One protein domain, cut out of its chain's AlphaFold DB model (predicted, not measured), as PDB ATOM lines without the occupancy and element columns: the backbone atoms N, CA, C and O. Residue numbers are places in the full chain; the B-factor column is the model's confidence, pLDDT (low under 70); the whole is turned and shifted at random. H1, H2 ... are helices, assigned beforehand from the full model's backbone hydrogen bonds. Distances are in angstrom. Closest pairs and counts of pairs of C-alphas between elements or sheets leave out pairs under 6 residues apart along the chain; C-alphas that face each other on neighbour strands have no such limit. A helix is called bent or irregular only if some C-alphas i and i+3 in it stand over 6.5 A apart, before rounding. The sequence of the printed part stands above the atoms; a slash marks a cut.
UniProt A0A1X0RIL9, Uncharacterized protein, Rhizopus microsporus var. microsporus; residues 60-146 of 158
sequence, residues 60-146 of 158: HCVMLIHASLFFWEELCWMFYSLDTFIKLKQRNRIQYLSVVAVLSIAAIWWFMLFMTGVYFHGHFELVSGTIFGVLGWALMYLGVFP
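AT A GLANCE: This is residues 60 to 146 of the 158 residues of an uncharacterized protein of Rhizopus microsporus var. microsporus (UniProt A0A1X0RIL9). A flat, loose V of two long helices, H3 and H4, joined at its point by residues 120 to 122, with the first part of H1 set between them; past a kink, H1 leads to the short H2, which turns the chain back into the far end of H3. The printed part has 87 residues and four named helices, in the order H1, H2, H3, H4, with no named strand: the class is all helix. The whole is loose, with a radius of gyration of the C-alphas of 15.5 A, and spans 46 by 34 by 19 A, only just flat.

IN THESE COORDINATES: H1, residues 60 to 80, begins at C-alpha 60 (190.871, 134.819, 165.060) and measures 29.4 A. It has a kink of 54 degrees near residue 74 and is irregular, with C-alphas 74 and 77 at 7.6 A. H2, residues 82 to 91, measures 14.4 A. H3, residues 93 to 119, measures 38.9 A. H4, residues 123 to 146, measures 33.6 A and ends at C-alpha 146 (199.604, 135.753, 191.114); it is only just irregular, with C-alphas 142 and 145 at 6.6 A.

HOW THE PARTS SIT: The helix packing is mostly crossed, no touching pair being at a shallow tilt. H1 touches H4 through residues 61 to 70 and 126 to 137, the same way at a steep tilt of 52 degrees; the closest C-alphas, of Val 62 and Gly 133, are 4.4 A apart. H1 touches residues 106 to 116 of H3, opposite ways at a steep tilt of 39 degrees; the closest C-alphas are those of Cys 61 and Leu 113, 6.3 A. H2 touches residues 95 to 96 of H3, with the C-alphas of Lys 89 and Tyr 96 closest at 5.2 A. H3 and H4 are close but not clearly touching, at a shallow tilt of 34 degrees, only just short of steep. H2 and H4 are apart. In H3 every O i to N i+4 pair is within hydrogen-bond range; in H1 14 of 17 are, in H2 5 of 6, in H4 18 of 20.

THE WHOLE: The C-alphas of Arg 91 and Gly 122 are the two farthest apart, 46.5 A. The printed part has no cut, and its three links are tight. Residues 79 to 84 and 90 to 95 stand free. No printed residue is under 70 in pLDDT.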
ATOM      1  N   HIS A  60     191.656 133.613 164.770       86.69
ATOM      2  CA  HIS A  60     190.871 134.819 165.060       86.69
ATOM      3  C   HIS A  60     189.962 134.613 166.271       86.69
ATOM      4  O   HIS A  60     189.901 135.484 167.134       86.69
ATOM      5  N   CYS A  61     189.313 133.451 166.380       90.12
ATOM      6  CA  CYS A  61     188.523 133.113 167.559       90.12
ATOM      7  C   CYS A  61     189.393 133.092 168.825       90.12
ATOM      8  O   CYS A  61     189.049 133.766 169.793       90.12
ATOM      9  N   VAL A  62     190.546 132.412 168.796       91.94
ATOM     10  CA  VAL A  62     191.475 132.349 169.942       91.94
ATOM     11  C   VAL A  62     191.873 133.751 170.409       91.94
ATOM     12  O   VAL A  62     191.737 134.069 171.591       91.94
ATOM     13  N   MET A  63     192.333 134.604 169.485       91.19
ATOM     14  CA  MET A  63     192.789 135.961 169.805       91.19
ATOM     15  C   MET A  63     191.658 136.845 170.339       91.19
ATOM     16  O   MET A  63     191.848 137.527 171.344       91.19
ATOM     17  N   LEU A  64     190.483 136.831 169.699       92.81
ATOM     18  CA  LEU A  64     189.350 137.677 170.089       92.81
ATOM     19  C   LEU A  64     188.758 137.255 171.439       92.81
ATOM     20  O   LEU A  64     188.435 138.121 172.251       92.81
ATOM     21  N   ILE A  65     188.659 135.949 171.712       94.31
ATOM     22  CA  ILE A  65     188.226 135.434 173.020       94.31
ATOM     23  C   ILE A  65     189.229 135.823 174.104       94.31
ATOM     24  O   ILE A  65     188.832 136.385 175.124       94.31
ATOM     25  N   HIS A  66     190.524 135.585 173.878       94.38
ATOM     26  CA  HIS A  66     191.561 135.930 174.849       94.38
ATOM     27  C   HIS A  66     191.578 137.436 175.157       94.38
ATOM     28  O   HIS A  66     191.556 137.830 176.323       94.38
ATOM     29  N   ALA A  67     191.542 138.286 174.126       93.81
ATOM     30  CA  ALA A  67     191.528 139.737 174.293       93.81
ATOM     31  C   ALA A  67     190.243 140.245 174.976       93.81
ATOM     32  O   ALA A  67     190.301 141.182 175.770       93.81
ATOM     33  N   SER A  68     189.094 139.610 174.720       93.62
ATOM     34  CA  SER A  68     187.833 139.950 175.393       93.62
ATOM     35  C   SER A  68     187.875 139.634 176.887       93.62
ATOM     36  O   SER A  68     187.412 140.444 177.685       93.62
ATOM     37  N   LEU A  69     188.452 138.491 177.272       93.94
ATOM     38  CA  LEU A  69     188.634 138.123 178.680       93.94
ATOM     39  C   LEU A  69     189.627 139.054 179.382       93.94
ATOM     40  O   LEU A  69     189.366 139.487 180.496       93.94
ATOM     41  N   PHE A  70     190.721 139.425 178.714       92.44
ATOM     42  CA  PHE A  70     191.653 140.426 179.234       92.44
ATOM     43  C   PHE A  70     190.954 141.774 179.488       92.44
ATOM     44  O   PHE A  70     191.039 142.323 180.582       92.44
ATOM     45  N   PHE A  71     190.191 142.288 178.516       92.12
ATOM     46  CA  PHE A  71     189.418 143.519 178.718       92.12
ATOM     47  C   PHE A  71     188.360 143.389 179.807       92.12
ATOM     48  O   PHE A  71     188.087 144.374 180.489       92.12
ATOM     49  N   TRP A  72     187.769 142.208 179.981       91.25
ATOM     50  CA  TRP A  72     186.822 141.971 181.061       91.25
ATOM     51  C   TRP A  72     187.474 142.172 182.430       91.25
ATOM     52  O   TRP A  72     186.921 142.908 183.240       91.25
ATOM     53  N   GLU A  73     188.660 141.614 182.666       91.19
ATOM     54  CA  GLU A  73     189.386 141.790 183.933       91.19
ATOM     55  C   GLU A  73     189.692 143.271 184.216       91.19
ATOM     56  O   GLU A  73     189.405 143.770 185.305       91.19
ATOM     57  N   GLU A  74     190.149 144.020 183.208       89.69
ATOM     58  CA  GLU A  74     190.504 145.440 183.364       89.69
ATOM     59  C   GLU A  74     189.296 146.382 183.520       89.69
ATOM     60  O   GLU A  74     189.411 147.479 184.073       89.69
ATOM     61  N   LEU A  75     188.123 145.993 183.010       88.81
ATOM     62  CA  LEU A  75     186.946 146.863 182.909       88.81
ATOM     63  C   LEU A  75     185.755 146.409 183.765       88.81
ATOM     64  O   LEU A  75     184.777 147.152 183.884       88.81
ATOM     65  N   CYS A  76     185.817 145.232 184.397       88.69
ATOM     66  CA  CYS A  76     184.705 144.670 185.171       88.69
ATOM     67  C   CYS A  76     184.218 145.604 186.294       88.69
ATOM     68  O   CYS A  76     183.015 145.691 186.552       88.69
ATOM     69  N   TRP A  77     185.121 146.369 186.916       86.31
ATOM     70  CA  TRP A  77     184.815 147.306 188.005       86.31
ATOM     71  C   TRP A  77     183.780 148.378 187.623       86.31
ATOM     72  O   TRP A  77     183.031 148.854 188.485       86.31
ATOM     73  N   MET A  78     183.685 148.732 186.337       85.25
ATOM     74  CA  MET A  78     182.698 149.698 185.843       85.25
ATOM     75  C   MET A  78     181.271 149.162 185.942       85.25
ATOM     76  O   MET A  78     180.346 149.929 186.199       85.25
ATOM     77  N   PHE A  79     181.090 147.852 185.757       82.19
ATOM     78  CA  PHE A  79     179.780 147.207 185.827       82.19
ATOM     79  C   PHE A  79     179.314 147.014 187.272       82.19
ATOM     80  O   PHE A  79     178.118 147.093 187.539       82.19
ATOM     81  N   TYR A  80     180.245 146.840 188.213       84.88
ATOM     82  CA  TYR A  80     179.927 146.785 189.643       84.88
ATOM     83  C   TYR A  80     179.630 148.161 190.251       84.88
ATOM     84  O   TYR A  80     178.904 148.247 191.239       84.88
ATOM     85  N   SER A  81     180.173 149.244 189.682       84.75
ATOM     86  CA  SER A  81     180.030 150.600 190.223       84.75
ATOM     87  C   SER A  81     179.751 151.642 189.132       84.75
ATOM     88  O   SER A  81     180.588 152.482 188.794       84.75
ATOM     89  N   LEU A  82     178.527 151.624 188.596       83.31
ATOM     90  CA  LEU A  82     178.089 152.566 187.554       83.31
ATOM     91  C   LEU A  82     178.278 154.039 187.960       83.31
ATOM     92  O   LEU A  82     178.639 154.875 187.129       83.31
ATOM     93  N   ASP A  83     178.123 154.355 189.246       84.69
ATOM     94  CA  ASP A  83     178.362 155.701 189.775       84.69
ATOM     95  C   ASP A  83     179.807 156.170 189.561       84.69
ATOM     96  O   ASP A  83     180.050 157.343 189.265       84.69
ATOM     97  N   THR A  84     180.785 155.265 189.673       84.44
ATOM     98  CA  THR A  84     182.205 155.563 189.445       84.44
ATOM     99  C   THR A  84     182.452 155.924 187.985       84.44
ATOM    100  O   THR A  84     183.187 156.869 187.698       84.44
ATOM    101  N   PHE A  85     181.783 155.237 187.056       84.56
ATOM    102  CA  PHE A  85     181.880 155.521 185.625       84.56
ATOM    103  C   PHE A  85     181.308 156.904 185.269       84.56
ATOM    104  O   PHE A  85     181.936 157.678 184.539       84.56
ATOM    105  N   ILE A  86     180.159 157.274 185.847       83.94
ATOM    106  CA  ILE A  86     179.563 158.610 185.658       83.94
ATOM    107  C   ILE A  86     180.471 159.696 186.251       83.94
ATOM    108  O   ILE A  86     180.689 160.736 185.623       83.94
ATOM    109  N   LYS A  87     181.059 159.449 187.427       88.12
ATOM    110  CA  LYS A  87     182.031 160.362 188.047       88.12
ATOM    111  C   LYS A  87     183.306 160.503 187.210       88.12
ATOM    112  O   LYS A  87     183.822 161.613 187.087       88.12
ATOM    113  N   LEU A  88     183.790 159.427 186.582       86.06
ATOM    114  CA  LEU A  88     184.962 159.453 185.699       86.06
ATOM    115  C   LEU A  88     184.754 160.407 184.515       86.06
ATOM    116  O   LEU A  88     185.652 161.185 184.189       86.06
ATOM    117  N   LYS A  89     183.545 160.412 183.935       87.00
ATOM    118  CA  LYS A  89     183.157 161.327 182.849       87.00
ATOM    119  C   LYS A  89     183.347 162.797 183.221       87.00
ATOM    120  O   LYS A  89     183.769 163.586 182.379       87.00
ATOM    121  N   GLN A  90     183.025 163.162 184.462       87.38
ATOM    122  CA  GLN A  90     183.153 164.535 184.955       87.38
ATOM    123  C   GLN A  90     184.576 164.866 185.414       87.38
ATOM    124  O   GLN A  90     185.034 165.987 185.218       87.38
ATOM    125  N   ARG A  91     185.285 163.898 186.006       90.06
ATOM    126  CA  ARG A  91     186.627 164.101 186.562       90.06
ATOM    127  C   ARG A  91     187.689 164.272 185.482       90.06
ATOM    128  O   ARG A  91     188.525 165.163 185.589       90.06
ATOM    129  N   ASN A  92     187.696 163.399 184.476       91.94
ATOM    130  CA  ASN A  92     188.719 163.420 183.439       91.94
ATOM    131  C   ASN A  92     188.167 162.916 182.103       91.94
ATOM    132  O   ASN A  92     188.021 161.715 181.863       91.94
ATOM    133  N   ARG A  93     187.920 163.862 181.192       90.75
ATOM    134  CA  ARG A  93     187.385 163.577 179.858       90.75
ATOM    135  C   ARG A  93     188.293 162.649 179.047       90.75
ATOM    136  O   ARG A  93     187.773 161.853 178.276       90.75
ATOM    137  N   ILE A  94     189.617 162.730 179.213       92.31
ATOM    138  CA  ILE A  94     190.564 161.896 178.459       92.31
ATOM    139  C   ILE A  94     190.431 160.436 178.893       92.31
ATOM    140  O   ILE A  94     190.229 159.577 178.044       92.31
ATOM    141  N   GLN A  95     190.447 160.166 180.202       89.19
ATOM    142  CA  GLN A  95     190.264 158.808 180.732       89.19
ATOM    143  C   GLN A  95     188.915 158.217 180.317       89.19
ATOM    144  O   GLN A  95     188.846 157.076 179.873       89.19
ATOM    145  N   TYR A  96     187.847 159.015 180.390       90.62
ATOM    146  CA  TYR A  96     186.532 158.596 179.916       90.62
ATOM    147  C   TYR A  96     186.536 158.242 178.419       90.62
ATOM    148  O   TYR A  96     186.005 157.205 178.032       90.62
ATOM    149  N   LEU A  97     187.158 159.071 177.572       93.62
ATOM    150  CA  LEU A  97     187.276 158.791 176.138       93.62
ATOM    151  C   LEU A  97     188.096 157.526 175.863       93.62
ATOM    152  O   LEU A  97     187.706 156.753 174.993       93.62
ATOM    153  N   SER A  98     189.179 157.283 176.608       92.38
ATOM    154  CA  SER A  98     189.968 156.051 176.499       92.38
ATOM    155  C   SER A  98     189.117 154.817 176.790       92.38
ATOM    156  O   SER A  98     189.107 153.883 175.995       92.38
ATOM    157  N   VAL A  99     188.340 154.835 177.874       90.75
ATOM    158  CA  VAL A  99     187.440 153.727 178.223       90.75
ATOM    159  C   VAL A  99     186.376 153.511 177.144       90.75
ATOM    160  O   VAL A  99     186.162 152.384 176.703       90.75
ATOM    161  N   VAL A 100     185.738 154.582 176.660       91.56
ATOM    162  CA  VAL A 100     184.747 154.496 175.572       91.56
ATOM    163  C   VAL A 100     185.372 153.952 174.284       91.56
ATOM    164  O   VAL A 100     184.738 153.156 173.590       91.56
ATOM    165  N   ALA A 101     186.610 154.332 173.965       94.06
ATOM    166  CA  ALA A 101     187.329 153.813 172.807       94.06
ATOM    167  C   ALA A 101     187.603 152.306 172.937       94.06
ATOM    168  O   ALA A 101     187.329 151.566 171.995       94.06
ATOM    169  N   VAL A 102     188.054 151.836 174.106       92.81
ATOM    170  CA  VAL A 102     188.265 150.400 174.366       92.81
ATOM    171  C   VAL A 102     186.949 149.623 174.260       92.81
ATOM    172  O   VAL A 102     186.908 148.601 173.580       92.81
ATOM    173  N   LEU A 103     185.854 150.131 174.837       92.56
ATOM    174  CA  LEU A 103     184.526 149.509 174.714       92.56
ATOM    175  C   LEU A 103     184.043 149.447 173.258       92.56
ATOM    176  O   LEU A 103     183.457 148.451 172.837       92.56
ATOM    177  N   SER A 104     184.319 150.490 172.472       94.19
ATOM    178  CA  SER A 104     183.972 150.530 171.046       94.19
ATOM    179  C   SER A 104     184.764 149.490 170.247       94.19
ATOM    180  O   SER A 104     184.195 148.784 169.418       94.19
ATOM    181  N   ILE A 105     186.064 149.351 170.527       94.62
ATOM    182  CA  ILE A 105     186.917 148.317 169.923       94.62
ATOM    183  C   ILE A 105     186.421 146.921 170.309       94.62
ATOM    184  O   ILE A 105     186.273 146.067 169.436       94.62
ATOM    185  N   ALA A 106     186.090 146.702 171.584       93.19
ATOM    186  CA  ALA A 106     185.533 145.440 172.053       93.19
ATOM    187  C   ALA A 106     184.233 145.091 171.308       93.19
ATOM    188  O   ALA A 106     184.080 143.968 170.838       93.19
ATOM    189  N   ALA A 107     183.326 146.052 171.113       93.94
ATOM    190  CA  ALA A 107     182.093 145.827 170.356       93.94
ATOM    191  C   ALA A 107     182.363 145.406 168.898       93.94
ATOM    192  O   ALA A 107     181.733 144.473 168.396       93.94
ATOM    193  N   ILE A 108     183.334 146.042 168.232       94.75
ATOM    194  CA  ILE A 108     183.757 145.666 166.873       94.75
ATOM    195  C   ILE A 108     184.318 144.238 166.859       94.75
ATOM    196  O   ILE A 108     183.988 143.452 165.972       94.75
ATOM    197  N   TRP A 109     185.127 143.870 167.850       93.62
ATOM    198  CA  TRP A 109     185.692 142.525 167.981       93.62
ATOM    199  C   TRP A 109     184.637 141.447 168.208       93.62
ATOM    200  O   TRP A 109     184.697 140.398 167.567       93.62
ATOM    201  N   TRP A 110     183.637 141.713 169.046       91.81
ATOM    202  CA  TRP A 110     182.501 140.811 169.234       91.81
ATOM    203  C   TRP A 110     181.700 140.627 167.943       91.81
ATOM    204  O   TRP A 110     181.313 139.506 167.614       91.81
ATOM    205  N   PHE A 111     181.515 141.695 167.164       93.81
ATOM    206  CA  PHE A 111     180.889 141.594 165.847       93.81
ATOM    207  C   PHE A 111     181.731 140.761 164.868       93.81
ATOM    208  O   PHE A 111     181.198 139.897 164.176       93.81
ATOM    209  N   MET A 112     183.054 140.953 164.840       91.44
ATOM    210  CA  MET A 112     183.954 140.124 164.028       91.44
ATOM    211  C   MET A 112     183.899 138.647 164.433       91.44
ATOM    212  O   MET A 112     183.836 137.779 163.561       91.44
ATOM    213  N   LEU A 113     183.890 138.352 165.736       89.81
ATOM    214  CA  LEU A 113     183.774 136.990 166.258       89.81
ATOM    215  C   LEU A 113     182.449 136.346 165.832       89.81
ATOM    216  O   LEU A 113     182.441 135.207 165.366       89.81
ATOM    217  N   PHE A 114     181.348 137.094 165.926       90.56
ATOM    218  CA  PHE A 114     180.036 136.650 165.462       90.56
ATOM    219  C   PHE A 114     180.046 136.315 163.965       90.56
ATOM    220  O   PHE A 114     179.683 135.203 163.584       90.56
ATOM    221  N   MET A 115     180.534 137.223 163.114       89.88
ATOM    222  CA  MET A 115     180.612 136.982 161.665       89.88
ATOM    223  C   MET A 115     181.515 135.786 161.326       89.88
ATOM    224  O   MET A 115     181.209 135.009 160.423       89.88
ATOM    225  N   THR A 116     182.598 135.598 162.085       85.88
ATOM    226  CA  THR A 116     183.518 134.457 161.951       85.88
ATOM    227  C   THR A 116     182.807 133.128 162.218       85.88
ATOM    228  O   THR A 116     182.970 132.179 161.450       85.88
ATOM    229  N   GLY A 117     181.980 133.076 163.266       86.12
ATOM    230  CA  GLY A 117     181.200 131.889 163.618       86.12
ATOM    231  C   GLY A 117     180.035 131.592 162.670       86.12
ATOM    232  O   GLY A 117     179.671 130.432 162.519       86.12
ATOM    233  N   VAL A 118     179.455 132.609 162.023       88.19
ATOM    234  CA  VAL A 118     178.324 132.426 161.093       88.19
ATOM    235  C   VAL A 118     178.781 131.971 159.705       88.19
ATOM    236  O   VAL A 118     178.125 131.126 159.103       88.19
ATOM    237  N   TYR A 119     179.873 132.534 159.179       83.75
ATOM    238  CA  TYR A 119     180.209 132.387 157.757       83.75
ATOM    239  C   TYR A 119     181.412 131.497 157.454       83.75
ATOM    240  O   TYR A 119     181.484 130.953 156.355       83.75
ATOM    241  N   PHE A 120     182.375 131.380 158.371       76.56
ATOM    242  CA  PHE A 120     183.710 130.895 158.003       76.56
ATOM    243  C   PHE A 120     184.117 129.580 158.657       76.56
ATOM    244  O   PHE A 120     184.921 128.862 158.071       76.56
ATOM    245  N   HIS A 121     183.585 129.258 159.836       81.00
ATOM    246  CA  HIS A 121     184.056 128.121 160.624       81.00
ATOM    247  C   HIS A 121     182.929 127.206 161.084       81.00
ATOM    248  O   HIS A 121     181.813 127.642 161.366       81.00
ATOM    249  N   GLY A 122     183.255 125.920 161.213       84.25
ATOM    250  CA  GLY A 122     182.370 124.948 161.843       84.25
ATOM    251  C   GLY A 122     182.278 125.151 163.358       84.25
ATOM    252  O   GLY A 122     183.170 125.713 163.995       84.25
ATOM    253  N   HIS A 123     181.217 124.621 163.976       82.75
ATOM    254  CA  HIS A 123     181.021 124.715 165.428       82.75
ATOM    255  C   HIS A 123     182.192 124.122 166.230       82.75
ATOM    256  O   HIS A 123     182.577 124.679 167.254       82.75
ATOM    257  N   PHE A 124     182.801 123.032 165.753       84.38
ATOM    258  CA  PHE A 124     183.940 122.400 166.427       84.38
ATOM    259  C   PHE A 124     185.195 123.274 166.416       84.38
ATOM    260  O   PHE A 124     185.883 123.383 167.432       84.38
ATOM    261  N   GLU A 125     185.486 123.926 165.292       84.19
ATOM    262  CA  GLU A 125     186.627 124.837 165.155       84.19
ATOM    263  C   GLU A 125     186.479 126.021 166.115       84.19
ATOM    264  O   GLU A 125     187.425 126.364 166.829       84.19
ATOM    265  N   LEU A 126     185.260 126.560 166.237       85.62
ATOM    266  CA  LEU A 126     184.927 127.630 167.176       85.62
ATOM    267  C   LEU A 126     185.038 127.195 168.648       85.62
ATOM    268  O   LEU A 126     185.564 127.944 169.475       85.62
ATOM    269  N   VAL A 127     184.586 125.981 168.985       88.81
ATOM    270  CA  VAL A 127     184.718 125.424 170.344       88.81
ATOM    271  C   VAL A 127     186.191 125.268 170.708       88.81
ATOM    272  O   VAL A 127     186.612 125.735 171.765       88.81
ATOM    273  N   SER A 128     186.995 124.679 169.819       90.25
ATOM    274  CA  SER A 128     188.432 124.528 170.060       90.25
ATOM    275  C   SER A 128     189.131 125.886 170.206       90.25
ATOM    276  O   SER A 128     189.912 126.070 171.137       90.25
ATOM    277  N   GLY A 129     188.781 126.871 169.368       88.62
ATOM    278  CA  GLY A 129     189.303 128.235 169.461       88.62
ATOM    279  C   GLY A 129     188.960 128.910 170.790       88.62
ATOM    280  O   GLY A 129     189.833 129.485 171.440       88.62
ATOM    281  N   THR A 130     187.714 128.765 171.248       90.94
ATOM    282  CA  THR A 130     187.271 129.276 172.553       90.94
ATOM    283  C   THR A 130     188.048 128.633 173.702       90.94
ATOM    284  O   THR A 130     188.529 129.345 174.581       90.94
ATOM    285  N   ILE A 131     188.231 127.306 173.681       93.62
ATOM    286  CA  ILE A 131     188.984 126.579 174.718       93.62
ATOM    287  C   ILE A 131     190.420 127.098 174.805       93.62
ATOM    288  O   ILE A 131     190.886 127.409 175.900       93.62
ATOM    289  N   PHE A 132     191.115 127.240 173.674       92.94
ATOM    290  CA  PHE A 132     192.486 127.757 173.671       92.94
ATOM    291  C   PHE A 132     192.565 129.222 174.122       92.94
ATOM    292  O   PHE A 132     193.487 129.576 174.857       92.94
ATOM    293  N   GLY A 133     191.593 130.060 173.747       92.94
ATOM    294  CA  GLY A 133     191.519 131.452 174.204       92.94
ATOM    295  C   GLY A 133     191.349 131.566 175.723       92.94
ATOM    296  O   GLY A 133     192.100 132.292 176.381       92.94
ATOM    297  N   VAL A 134     190.415 130.791 176.290       95.25
ATOM    298  CA  VAL A 134     190.176 130.705 177.742       95.25
ATOM    299  C   VAL A 134     191.391 130.131 178.463       95.25
ATOM    300  O   VAL A 134     191.793 130.662 179.494       95.25
ATOM    301  N   LEU A 135     192.011 129.079 177.921       95.38
ATOM    302  CA  LEU A 135     193.211 128.481 178.500       95.38
ATOM    303  C   LEU A 135     194.357 129.495 178.573       95.38
ATOM    304  O   LEU A 135     195.007 129.601 179.609       95.38
ATOM    305  N   GLY A 136     194.576 130.269 177.507       93.12
ATOM    306  CA  GLY A 136     195.576 131.335 177.499       93.12
ATOM    307  C   GLY A 136     195.316 132.380 178.585       93.12
ATOM    308  O   GLY A 136     196.236 132.762 179.304       93.12
ATOM    309  N   TRP A 137     194.056 132.797 178.753       95.19
ATOM    310  CA  TRP A 137     193.668 133.717 179.827       95.19
ATOM    311  C   TRP A 137     193.912 133.102 181.213       95.19
ATOM    312  O   TRP A 137     194.558 133.726 182.052       95.19
ATOM    313  N   ALA A 138     193.483 131.857 181.437       94.19
ATOM    314  CA  ALA A 138     193.626 131.164 182.715       94.19
ATOM    315  C   ALA A 138     195.099 130.979 183.105       94.19
ATOM    316  O   ALA A 138     195.472 131.215 184.252       94.19
ATOM    317  N   LEU A 139     195.959 130.610 182.153       94.38
ATOM    318  CA  LEU A 139     197.400 130.493 182.386       94.38
ATOM    319  C   LEU A 139     198.010 131.825 182.832       94.38
ATOM    320  O   LEU A 139     198.829 131.842 183.750       94.38
ATOM    321  N   MET A 140     197.593 132.937 182.224       90.94
ATOM    322  CA  MET A 140     198.075 134.261 182.611       90.94
ATOM    323  C   MET A 140     197.534 134.699 183.973       90.94
ATOM    324  O   MET A 140     198.325 134.921 184.887       90.94
ATOM    325  N   TYR A 141     196.212 134.775 184.134       89.19
ATOM    326  CA  TYR A 141     195.579 135.365 185.318       89.19
ATOM    327  C   TYR A 141     195.594 134.462 186.553       89.19
ATOM    328  O   TYR A 141     195.709 134.968 187.665       89.19
ATOM    329  N   LEU A 142     195.512 133.138 186.394       90.56
ATOM    330  CA  LEU A 142     195.548 132.199 187.525       90.56
ATOM    331  C   LEU A 142     196.953 131.638 187.771       90.56
ATOM    332  O   LEU A 142     197.268 131.218 188.882       90.56
ATOM    333  N   GLY A 143     197.795 131.589 186.737       91.00
ATOM    334  CA  GLY A 143     199.114 130.963 186.807       91.00
ATOM    335  C   GLY A 143     200.262 131.948 187.009       91.00
ATOM    336  O   GLY A 143     201.057 131.770 187.933       91.00
ATOM    337  N   VAL A 144     200.380 132.937 186.119       90.31
ATOM    338  CA  VAL A 144     201.531 133.852 186.051       90.31
ATOM    339  C   VAL A 144     201.336 135.060 186.957       90.31
ATOM    340  O   VAL A 144     202.155 135.274 187.843       90.31
ATOM    341  N   PHE A 145     200.260 135.827 186.777       87.31
ATOM    342  CA  PHE A 145     200.038 137.085 187.499       87.31
ATOM    343  C   PHE A 145     200.056 136.963 189.027       87.31
ATOM    344  O   PHE A 145     200.687 137.811 189.650       87.31
ATOM    345  N   PRO A 146     199.510 135.906 189.661       87.00
ATOM    346  CA  PRO A 146     199.604 135.753 191.114       87.00
ATOM    347  C   PRO A 146     201.031 135.519 191.628       87.00
ATOM    348  O   PRO A 146     201.273 135.625 192.825       87.00
TER     349      PRO A 146